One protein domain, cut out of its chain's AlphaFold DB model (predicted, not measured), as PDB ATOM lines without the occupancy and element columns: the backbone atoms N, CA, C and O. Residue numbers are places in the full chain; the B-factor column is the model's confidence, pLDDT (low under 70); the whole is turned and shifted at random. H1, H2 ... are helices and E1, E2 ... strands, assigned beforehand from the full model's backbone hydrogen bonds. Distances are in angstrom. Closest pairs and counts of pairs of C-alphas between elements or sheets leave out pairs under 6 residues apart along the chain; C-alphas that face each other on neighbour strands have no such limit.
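This is residues 8 to 78 of the 242 residues of the protein "Exodeoxyribonuclease V subunit gamma" of Marinobacter halodurans (UniProt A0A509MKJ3). A small two-stranded hairpin, E1 and E2, sits at one end beside the short helix H2, and two longer helices, H1 and H3, extend from H2 toward the other side. H1 meets H2 at a corner, H3 packs across H2, and two ends stick out: residues 8 to 17 of H1, and residues 70 to 75, of which 70 to 74 belong to H3. The printed part has 71 residues, with three named helices and two named strands in the order H1, H2, E1, E2, H3; the sheet, E1 - E2, is antiparallel, and the class is mostly helix. The whole is only just compact, close to loose, with a radius of gyration of the C-alphas of 13.0 A and spans of 39 by 28 by 21 A.

Find C-alpha 42 at (63.013, -100.104, 88.279), where E1 begins; it covers residues 42 to 44 and is 6.5 A long from first to last C-alpha. E2 is residues 50 to 52, 6.8 A long. Before E1 look for H2, residues 30 to 37, 10.5 A long. H1, residues 8 to 28, runs 30.1 A from C-alpha 8 at (55.989, -94.220, 58.271). H3, residues 59 to 74, runs 22.4 A and ends at C-alpha 74 at (47.161, -81.756, 75.817).

Start at the hairpin of E1 and E2, whose directions stand at 147 degrees. N 43 and O 51 are 2.7 A apart and N 51 and O 43 are 2.9 A apart, both within hydrogen-bond range. From E1 look to H2: the closest C-alphas of the two are those of Trp 32 and Leu 43, 5.7 A apart. H2 and H3 touch, about perpendicular at 77 degrees; their closest C-alphas are those of Trp 36 and Pro 61, 5.1 A apart, and H3 touches H2 with residues 61 to 68 alone. H1 and H2 only just touch, only at the corner by their link, with 3 pairs of C-alphas within 8 A, the closest those of Gln 26 and Leu 33 at 7.1 A. They run opposite ways at a steep tilt of 59 degrees. H1 and H3 are near each other, with 7 pairs of C-alphas within 10 A. H1 is apart from E1 and from E2. In H1, H2 and H3 every O i to N i+4 pair is within hydrogen-bond range.

The C-alphas of Ala 8 and Ser 48 are the two farthest apart, at 41.5 A. The printed part has no cut. The links H1 to H2, H2 to E1 and E1 to E2 are tight, and E2 to H3 is short. The mean pLDDT of the printed part is 86.6; look for values under 70 at residues 46 to 48 and 73 to 78.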
ATOM      1  N   ALA A   8      57.257 -94.583  57.636       85.62
ATOM      2  CA  ALA A   8      55.989 -94.220  58.271       85.62
ATOM      3  C   ALA A   8      55.182 -95.450  58.724       85.62
ATOM      4  O   ALA A   8      54.689 -95.492  59.849       85.62
ATOM      5  N   ARG A   9      55.112 -96.494  57.886       88.81
ATOM      6  CA  ARG A   9      54.411 -97.744  58.218       88.81
ATOM      7  C   ARG A   9      55.077 -98.470  59.383       88.81
ATOM      8  O   ARG A   9      54.388 -98.925  60.287       88.81
ATOM      9  N   ARG A  10      56.409 -98.579  59.374       88.38
ATOM     10  CA  ARG A  10      57.152 -99.256  60.450       88.38
ATOM     11  C   ARG A  10      57.059 -98.500  61.770       88.38
ATOM     12  O   ARG A  10      56.940 -99.134  62.811       88.38
ATOM     13  N   ARG A  11      57.086 -97.164  61.726       90.75
ATOM     14  CA  ARG A  11      56.853 -96.311  62.900       90.75
ATOM     15  C   ARG A  11      55.463 -96.524  63.472       90.75
ATOM     16  O   ARG A  11      55.352 -96.735  64.669       90.75
ATOM     17  N   TYR A  12      54.442 -96.536  62.618       90.50
ATOM     18  CA  TYR A  12      53.072 -96.799  63.045       90.50
ATOM     19  C   TYR A  12      52.934 -98.177  63.708       90.50
ATOM     20  O   TYR A  12      52.449 -98.272  64.826       90.50
ATOM     21  N   GLN A  13      53.448 -99.235  63.073       91.81
ATOM     22  CA  GLN A  13      53.400-100.596  63.626       91.81
ATOM     23  C   GLN A  13      54.159-100.733  64.951       91.81
ATOM     24  O   GLN A  13      53.741-101.476  65.836       91.81
ATOM     25  N   LEU A  14      55.294-100.040  65.088       92.81
ATOM     26  CA  LEU A  14      56.022-100.005  66.351       92.81
ATOM     27  C   LEU A  14      55.216 -99.260  67.420       92.81
ATOM     28  O   LEU A  14      55.115 -99.760  68.533       92.81
ATOM     29  N   ALA A  15      54.641 -98.105  67.083       92.81
ATOM     30  CA  ALA A  15      53.827 -97.317  68.001       92.81
ATOM     31  C   ALA A  15      52.611 -98.108  68.500       92.81
ATOM     32  O   ALA A  15      52.371 -98.132  69.699       92.81
ATOM     33  N   GLU A  16      51.911 -98.821  67.614       93.44
ATOM     34  CA  GLU A  16      50.794 -99.708  67.965       93.44
ATOM     35  C   GLU A  16      51.240-100.797  68.950       93.44
ATOM     36  O   GLU A  16      50.679-100.936  70.031       93.44
ATOM     37  N   ARG A  17      52.338-101.499  68.645       93.81
ATOM     38  CA  ARG A  17      52.842-102.571  69.512       93.81
ATOM     39  C   ARG A  17      53.349-102.070  70.867       93.81
ATOM     40  O   ARG A  17      53.273-102.799  71.853       93.81
ATOM     41  N   VAL A  18      53.899-100.859  70.914       94.19
ATOM     42  CA  VAL A  18      54.300-100.205  72.166       94.19
ATOM     43  C   VAL A  18      53.074 -99.757  72.959       94.19
ATOM     44  O   VAL A  18      53.042 -99.966  74.167       94.19
ATOM     45  N   ALA A  19      52.058 -99.197  72.298       91.75
ATOM     46  CA  ALA A  19      50.805 -98.820  72.940       91.75
ATOM     47  C   ALA A  19      50.118-100.044  73.562       91.75
ATOM     48  O   ALA A  19      49.776-100.005  74.739       91.75
ATOM     49  N   ASP A  20      50.035-101.160  72.832       91.31
ATOM     50  CA  ASP A  20      49.509-102.431  73.346       91.31
ATOM     51  C   ASP A  20      50.289-102.940  74.567       91.31
ATOM     52  O   ASP A  20      49.712-103.514  75.492       91.31
ATOM     53  N   LEU A  21      51.614-102.756  74.573       92.69
ATOM     54  CA  LEU A  21      52.470-103.159  75.685       92.69
ATOM     55  C   LEU A  21      52.219-102.290  76.924       92.69
ATOM     56  O   LEU A  21      52.061-102.824  78.020       92.69
ATOM     57  N   PHE A  22      52.132-100.969  76.758       91.69
ATOM     58  CA  PHE A  22      51.798-100.059  77.852       91.69
ATOM     59  C   PHE A  22      50.362-100.244  78.354       91.69
ATOM     60  O   PHE A  22      50.119-100.078  79.547       91.69
ATOM     61  N   ASP A  23      49.417-100.647  77.504       86.31
ATOM     62  CA  ASP A  23      48.071-101.032  77.943       86.31
ATOM     63  C   ASP A  23      48.088-102.297  78.801       86.31
ATOM     64  O   ASP A  23      47.420-102.360  79.834       86.31
ATOM     65  N   GLN A  24      48.909-103.283  78.441       85.81
ATOM     66  CA  GLN A  24      49.109-104.466  79.275       85.81
ATOM     67  C   GLN A  24      49.776-104.111  80.609       85.81
ATOM     68  O   GLN A  24      49.348-104.612  81.650       85.81
ATOM     69  N   TYR A  25      50.781-103.232  80.615       89.06
ATOM     70  CA  TYR A  25      51.414-102.784  81.859       89.06
ATOM     71  C   TYR A  25      50.436-102.035  82.759       89.06
ATOM     72  O   TYR A  25      50.388-102.328  83.947       89.06
ATOM     73  N   GLN A  26      49.574-101.175  82.211       83.62
ATOM     74  CA  GLN A  26      48.539-100.500  83.003       83.62
ATOM     75  C   GLN A  26      47.640-101.479  83.769       83.62
ATOM     76  O   GLN A  26      47.186-101.129  84.850       83.62
ATOM     77  N   VAL A  27      47.399-102.685  83.241       77.81
ATOM     78  CA  VAL A  27      46.527-103.699  83.864       77.81
ATOM     79  C   VAL A  27      47.288-104.647  84.794       77.81
ATOM     80  O   VAL A  27      46.785-105.012  85.856       77.81
ATOM     81  N   TYR A  28      48.476-105.096  84.386       78.44
ATOM     82  CA  TYR A  28      49.196-106.183  85.062       78.44
ATOM     83  C   TYR A  28      50.439-105.734  85.836       78.44
ATOM     84  O   TYR A  28      50.973-106.537  86.600       78.44
ATOM     85  N   ARG A  29      50.934-104.513  85.597       85.69
ATOM     86  CA  ARG A  29      52.187-103.955  86.133       85.69
ATOM     87  C   ARG A  29      52.118-102.428  86.301       85.69
ATOM     88  O   ARG A  29      52.975-101.694  85.807       85.69
ATOM     89  N   ALA A  30      51.053-101.921  86.925       82.19
ATOM     90  CA  ALA A  30      50.917-100.474  87.124       82.19
ATOM     91  C   ALA A  30      51.989 -99.899  88.058       82.19
ATOM     92  O   ALA A  30      52.413 -98.768  87.854       82.19
ATOM     93  N   ASP A  31      52.473-100.707  88.997       84.38
ATOM     94  CA  ASP A  31      53.627-100.444  89.857       84.38
ATOM     95  C   ASP A  31      54.888-100.052  89.063       84.38
ATOM     96  O   ASP A  31      55.626 -99.144  89.454       84.38
ATOM     97  N   TRP A  32      55.128-100.686  87.908       91.31
ATOM     98  CA  TRP A  32      56.227-100.303  87.013       91.31
ATOM     99  C   TRP A  32      56.008 -98.904  86.441       91.31
ATOM    100  O   TRP A  32      56.903 -98.067  86.490       91.31
ATOM    101  N   LEU A  33      54.810 -98.645  85.912       90.00
ATOM    102  CA  LEU A  33      54.483 -97.371  85.273       90.00
ATOM    103  C   LEU A  33      54.494 -96.198  86.259       90.00
ATOM    104  O   LEU A  33      54.894 -95.101  85.872       90.00
ATOM    105  N   GLU A  34      54.077 -96.429  87.504       86.50
ATOM    106  CA  GLU A  34      54.139 -95.460  88.601       86.50
ATOM    107  C   GLU A  34      55.595 -95.113  88.932       86.50
ATOM    108  O   GLU A  34      55.994 -93.955  88.832       86.50
ATOM    109  N   SER A  35      56.432 -96.128  89.159       90.56
ATOM    110  CA  SER A  35      57.865 -95.931  89.424       90.56
ATOM    111  C   SER A  35      58.559 -95.181  88.284       90.56
ATOM    112  O   SER A  35      59.327 -94.242  88.504       90.56
ATOM    113  N   TRP A  36      58.260 -95.547  87.035       94.12
ATOM    114  CA  TRP A  36      58.843 -94.893  85.865       94.12
ATOM    115  C   TRP A  36      58.381 -93.444  85.719       94.12
ATOM    116  O   TRP A  36      59.182 -92.614  85.278       94.12
ATOM    117  N   ALA A  37      57.129 -93.133  86.072       89.19
ATOM    118  CA  ALA A  37      56.613 -91.766  86.098       89.19
ATOM    119  C   ALA A  37      57.355 -90.909  87.138       89.19
ATOM    120  O   ALA A  37      57.735 -89.782  86.825       89.19
ATOM    121  N   ASP A  38      57.698 -91.491  88.290       88.50
ATOM    122  CA  ASP A  38      58.501 -90.860  89.350       88.50
ATOM    123  C   ASP A  38      60.007 -90.773  89.028       88.50
ATOM    124  O   ASP A  38      60.816 -90.303  89.833       88.50
ATOM    125  N   GLY A  39      60.417 -91.219  87.837       92.38
ATOM    126  CA  GLY A  39      61.812 -91.204  87.393       92.38
ATOM    127  C   GLY A  39      62.664 -92.352  87.941       92.38
ATOM    128  O   GLY A  39      63.884 -92.329  87.778       92.38
ATOM    129  N   GLN A  40      62.049 -93.356  88.565       94.50
ATOM    130  CA  GLN A  40      62.707 -94.569  89.045       94.50
ATOM    131  C   GLN A  40      62.694 -95.629  87.934       94.50
ATOM    132  O   GLN A  40      61.654 -96.210  87.636       94.50
ATOM    133  N   ASP A  41      63.841 -95.928  87.321       95.62
ATOM    134  CA  ASP A  41      63.942 -96.947  86.261       95.62
ATOM    135  C   ASP A  41      64.098 -98.364  86.859       95.62
ATOM    136  O   ASP A  41      65.118 -99.043  86.686       95.62
ATOM    137  N   VAL A  42      63.067 -98.808  87.583       94.81
ATOM    138  CA  VAL A  42      63.013-100.104  88.279       94.81
ATOM    139  C   VAL A  42      61.854-100.977  87.796       94.81
ATOM    140  O   VAL A  42      60.851-100.504  87.267       94.81
ATOM    141  N   LEU A  43      62.016-102.283  87.955       92.00
ATOM    142  CA  LEU A  43      61.013-103.313  87.762       92.00
ATOM    143  C   LEU A  43      60.722-103.924  89.126       92.00
ATOM    144  O   LEU A  43      61.601-104.539  89.733       92.00
ATOM    145  N   HIS A  44      59.478-103.807  89.566       84.94
ATOM    146  CA  HIS A  44      58.966-104.564  90.701       84.94
ATOM    147  C   HIS A  44      58.820-106.031  90.303       84.94
ATOM    148  O   HIS A  44      58.169-106.384  89.305       84.94
ATOM    149  N   VAL A  45      59.504-106.894  91.039       81.12
ATOM    150  CA  VAL A  45      59.451-108.345  90.859       81.12
ATOM    151  C   VAL A  45      58.647-108.930  92.021       81.12
ATOM    152  O   VAL A  45      57.956-108.218  92.740       81.12
ATOM    153  N   ARG A  46      58.597-110.254  92.144       65.88
ATOM    154  CA  ARG A  46      57.812-110.931  93.179       65.88
ATOM    155  C   ARG A  46      58.230-110.434  94.575       65.88
ATOM    156  O   ARG A  46      59.401-110.514  94.923       65.88
ATOM    157  N   GLY A  47      57.261-109.990  95.377       66.94
ATOM    158  CA  GLY A  47      57.492-109.482  96.735       66.94
ATOM    159  C   GLY A  47      57.892-108.002  96.761       66.94
ATOM    160  O   GLY A  47      57.415-107.223  95.948       66.94
ATOM    161  N   SER A  48      58.751-107.617  97.708       67.69
ATOM    162  CA  SER A  48      59.320-106.257  97.817       67.69
ATOM    163  C   SER A  48      60.654-106.109  97.069       67.69
ATOM    164  O   SER A  48      61.460-105.247  97.413       67.69
ATOM    165  N   GLU A  49      60.949-107.004  96.121       82.31
ATOM    166  CA  GLU A  49      62.206-106.978  95.377       82.31
ATOM    167  C   GLU A  49      62.100-106.045  94.166       82.31
ATOM    168  O   GLU A  49      61.278-106.244  93.268       82.31
ATOM    169  N   GLU A  50      63.002-105.069  94.114       89.94
ATOM    170  CA  GLU A  50      63.173-104.174  92.978       89.94
ATOM    171  C   GLU A  50      64.417-104.557  92.183       89.94
ATOM    172  O   GLU A  50      65.497-104.803  92.730       89.94
ATOM    173  N   ARG A  51      64.284-104.576  90.858       92.06
ATOM    174  CA  ARG A  51      65.402-104.799  89.943       92.06
ATOM    175  C   ARG A  51      65.527-103.634  88.981       92.06
ATOM    176  O   ARG A  51      64.533-103.174  88.441       92.06
ATOM    177  N   ALA A  52      66.750-103.189  88.714       94.56
ATOM    178  CA  ALA A  52      66.977-102.171  87.692       94.56
ATOM    179  C   ALA A  52      66.461-102.647  86.323       94.56
ATOM    180  O   ALA A  52      66.643-103.815  85.952       94.56
ATOM    181  N   VAL A  53      65.844-101.736  85.567       95.31
ATOM    182  CA  VAL A  53      65.445-102.001  84.181       95.31
ATOM    183  C   VAL A  53      66.708-102.323  83.362       95.31
ATOM    184  O   VAL A  53      67.680-101.565  83.418       95.31
ATOM    185  N   PRO A  54      66.737-103.434  82.602       95.75
ATOM    186  CA  PRO A  54      67.881-103.775  81.760       95.75
ATOM    187  C   PRO A  54      68.235-102.654  80.778       95.75
ATOM    188  O   PRO A  54      67.350-101.958  80.276       95.75
ATOM    189  N   ALA A  55      69.521-102.498  80.455       93.88
ATOM    190  CA  ALA A  55      70.014-101.388  79.636       93.88
ATOM    191  C   ALA A  55      69.309-101.292  78.269       93.88
ATOM    192  O   ALA A  55      68.995-100.205  77.787       93.88
ATOM    193  N   GLU A  56      69.001-102.436  77.664       94.75
ATOM    194  CA  GLU A  56      68.283-102.557  76.398       94.75
ATOM    195  C   GLU A  56      66.784-102.215  76.485       94.75
ATOM    196  O   GLU A  56      66.129-102.063  75.452       94.75
ATOM    197  N   GLN A  57      66.237-102.077  77.694       94.94
ATOM    198  CA  GLN A  57      64.833-101.756  77.971       94.94
ATOM    199  C   GLN A  57      64.634-100.350  78.552       94.94
ATOM    200  O   GLN A  57      63.492 -99.910  78.652       94.94
ATOM    201  N   LEU A  58      65.705 -99.603  78.851       95.88
ATOM    202  CA  LEU A  58      65.635 -98.234  79.397       95.88
ATOM    203  C   LEU A  58      64.859 -97.245  78.512       95.88
ATOM    204  O   LEU A  58      64.386 -96.212  78.982       95.88
ATOM    205  N   TRP A  59      64.684 -97.564  77.227       95.50
ATOM    206  CA  TRP A  59      63.830 -96.779  76.343       95.50
ATOM    207  C   TRP A  59      62.355 -96.805  76.767       95.50
ATOM    208  O   TRP A  59      61.643 -95.860  76.446       95.50
ATOM    209  N   GLN A  60      61.886 -97.841  77.473       96.12
ATOM    210  CA  GLN A  60      60.487 -97.955  77.893       96.12
ATOM    211  C   GLN A  60      60.124 -96.933  78.984       96.12
ATOM    212  O   GLN A  60      59.227 -96.135  78.713       96.12
ATOM    213  N   PRO A  61      60.825 -96.854  80.141       95.62
ATOM    214  CA  PRO A  61      60.598 -95.784  81.117       95.62
ATOM    215  C   PRO A  61      60.734 -94.383  80.512       95.62
ATOM    216  O   PRO A  61      59.900 -93.509  80.745       95.62
ATOM    217  N   ALA A  62      61.762 -94.172  79.679       96.12
ATOM    218  CA  ALA A  62      61.993 -92.885  79.028       96.12
ATOM    219  C   ALA A  62      60.838 -92.491  78.092       96.12
ATOM    220  O   ALA A  62      60.392 -91.344  78.105       96.12
ATOM    221  N   LEU A  63      60.332 -93.443  77.302       95.12
ATOM    222  CA  LEU A  63      59.199 -93.223  76.409       95.12
ATOM    223  C   LEU A  63      57.895 -93.013  77.182       95.12
ATOM    224  O   LEU A  63      57.094 -92.175  76.783       95.12
ATOM    225  N   TRP A  64      57.692 -93.734  78.286       93.38
ATOM    226  CA  TRP A  64      56.527 -93.562  79.153       93.38
ATOM    227  C   TRP A  64      56.465 -92.150  79.746       93.38
ATOM    228  O   TRP A  64      55.445 -91.478  79.620       93.38
ATOM    229  N   ARG A  65      57.583 -91.646  80.286       91.94
ATOM    230  CA  ARG A  65      57.678 -90.257  80.768       91.94
ATOM    231  C   ARG A  65      57.430 -89.234  79.659       91.94
ATOM    232  O   ARG A  65      56.727 -88.254  79.878       91.94
ATOM    233  N   ALA A  66      57.980 -89.465  78.465       92.81
ATOM    234  CA  ALA A  66      57.746 -88.589  77.316       92.81
ATOM    235  C   ALA A  66      56.265 -88.570  76.896       92.81
ATOM    236  O   ALA A  66      55.741 -87.510  76.568       92.81
ATOM    237  N   LEU A  67      55.590 -89.724  76.944       90.00
ATOM    238  CA  LEU A  67      54.165 -89.843  76.650       90.00
ATOM    239  C   LEU A  67      53.310 -89.100  77.684       90.00
ATOM    240  O   LEU A  67      52.402 -88.374  77.296       90.00
ATOM    241  N   ILE A  68      53.614 -89.240  78.980       85.88
ATOM    242  CA  ILE A  68      52.926 -88.491  80.043       85.88
ATOM    243  C   ILE A  68      53.075 -86.986  79.811       85.88
ATOM    244  O   ILE A  68      52.071 -86.284  79.779       85.88
ATOM    245  N   ALA A  69      54.296 -86.499  79.572       86.38
ATOM    246  CA  ALA A  69      54.545 -85.074  79.350       86.38
ATOM    247  C   ALA A  69      53.800 -84.516  78.118       86.38
ATOM    248  O   ALA A  69      53.305 -83.389  78.150       86.38
ATOM    249  N   ASP A  70      53.697 -85.300  77.038       86.44
ATOM    250  CA  ASP A  70      52.943 -84.930  75.831       86.44
ATOM    251  C   ASP A  70      51.427 -84.866  76.102       86.44
ATOM    252  O   ASP A  70      50.748 -83.912  75.713       86.44
ATOM    253  N   ILE A  71      50.901 -85.840  76.850       81.94
ATOM    254  CA  ILE A  71      49.488 -85.900  77.243       81.94
ATOM    255  C   ILE A  71      49.138 -84.778  78.230       81.94
ATOM    256  O   ILE A  71      48.088 -84.148  78.077       81.94
ATOM    257  N   GLU A  72      50.006 -84.476  79.194       71.50
ATOM    258  CA  GLU A  72      49.809 -83.371  80.138       71.50
ATOM    259  C   GLU A  72      49.724 -82.021  79.423       71.50
ATOM    260  O   GLU A  72      48.861 -81.195  79.729       71.50
ATOM    261  N   GLY A  73      50.549 -81.829  78.390       64.88
ATOM    262  CA  GLY A  73      50.470 -80.666  77.507       64.88
ATOM    263  C   GLY A  73      49.157 -80.569  76.717       64.88
ATOM    264  O   GLY A  73      48.778 -79.476  76.294       64.88
ATOM    265  N   SER A  74      48.436 -81.682  76.546       67.00
ATOM    266  CA  SER A  74      47.161 -81.756  75.817       67.00
ATOM    267  C   SER A  74      45.912 -81.567  76.697       67.00
ATOM    268  O   SER A  74      44.806 -81.442  76.168       67.00
ATOM    269  N   GLY A  75      46.067 -81.519  78.030       55.94
ATOM    270  CA  GLY A  75      44.967 -81.353  78.991       55.94
ATOM    271  C   GLY A  75      44.187 -82.635  79.319       55.94
ATOM    272  O   GLY A  75      43.163 -82.570  80.003       55.94
ATOM    273  N   ALA A  76      44.653 -83.800  78.863       60.16
ATOM    274  CA  ALA A  76      44.058 -85.109  79.137       60.16
ATOM    275  C   ALA A  76      44.733 -85.793  80.349       60.16
ATOM    276  O   ALA A  76      45.292 -86.879  80.242       60.16
ATOM    277  N   ASN A  77      44.688 -85.155  81.522       57.94
ATOM    278  CA  ASN A  77      45.439 -85.574  82.719       57.94
ATOM    279  C   ASN A  77      44.773 -86.700  83.519       57.94
ATOM    280  O   ASN A  77      44.471 -86.512  84.697       57.94
ATOM    281  N   THR A  78      44.468 -87.860  82.939       62.41
ATOM    282  CA  THR A  78      44.238 -89.022  83.819       62.41
ATOM    283  C   THR A  78      44.595 -90.336  83.146       62.41
ATOM    284  O   THR A  78      43.871 -90.835  82.284       62.41
TER     285      THR A  78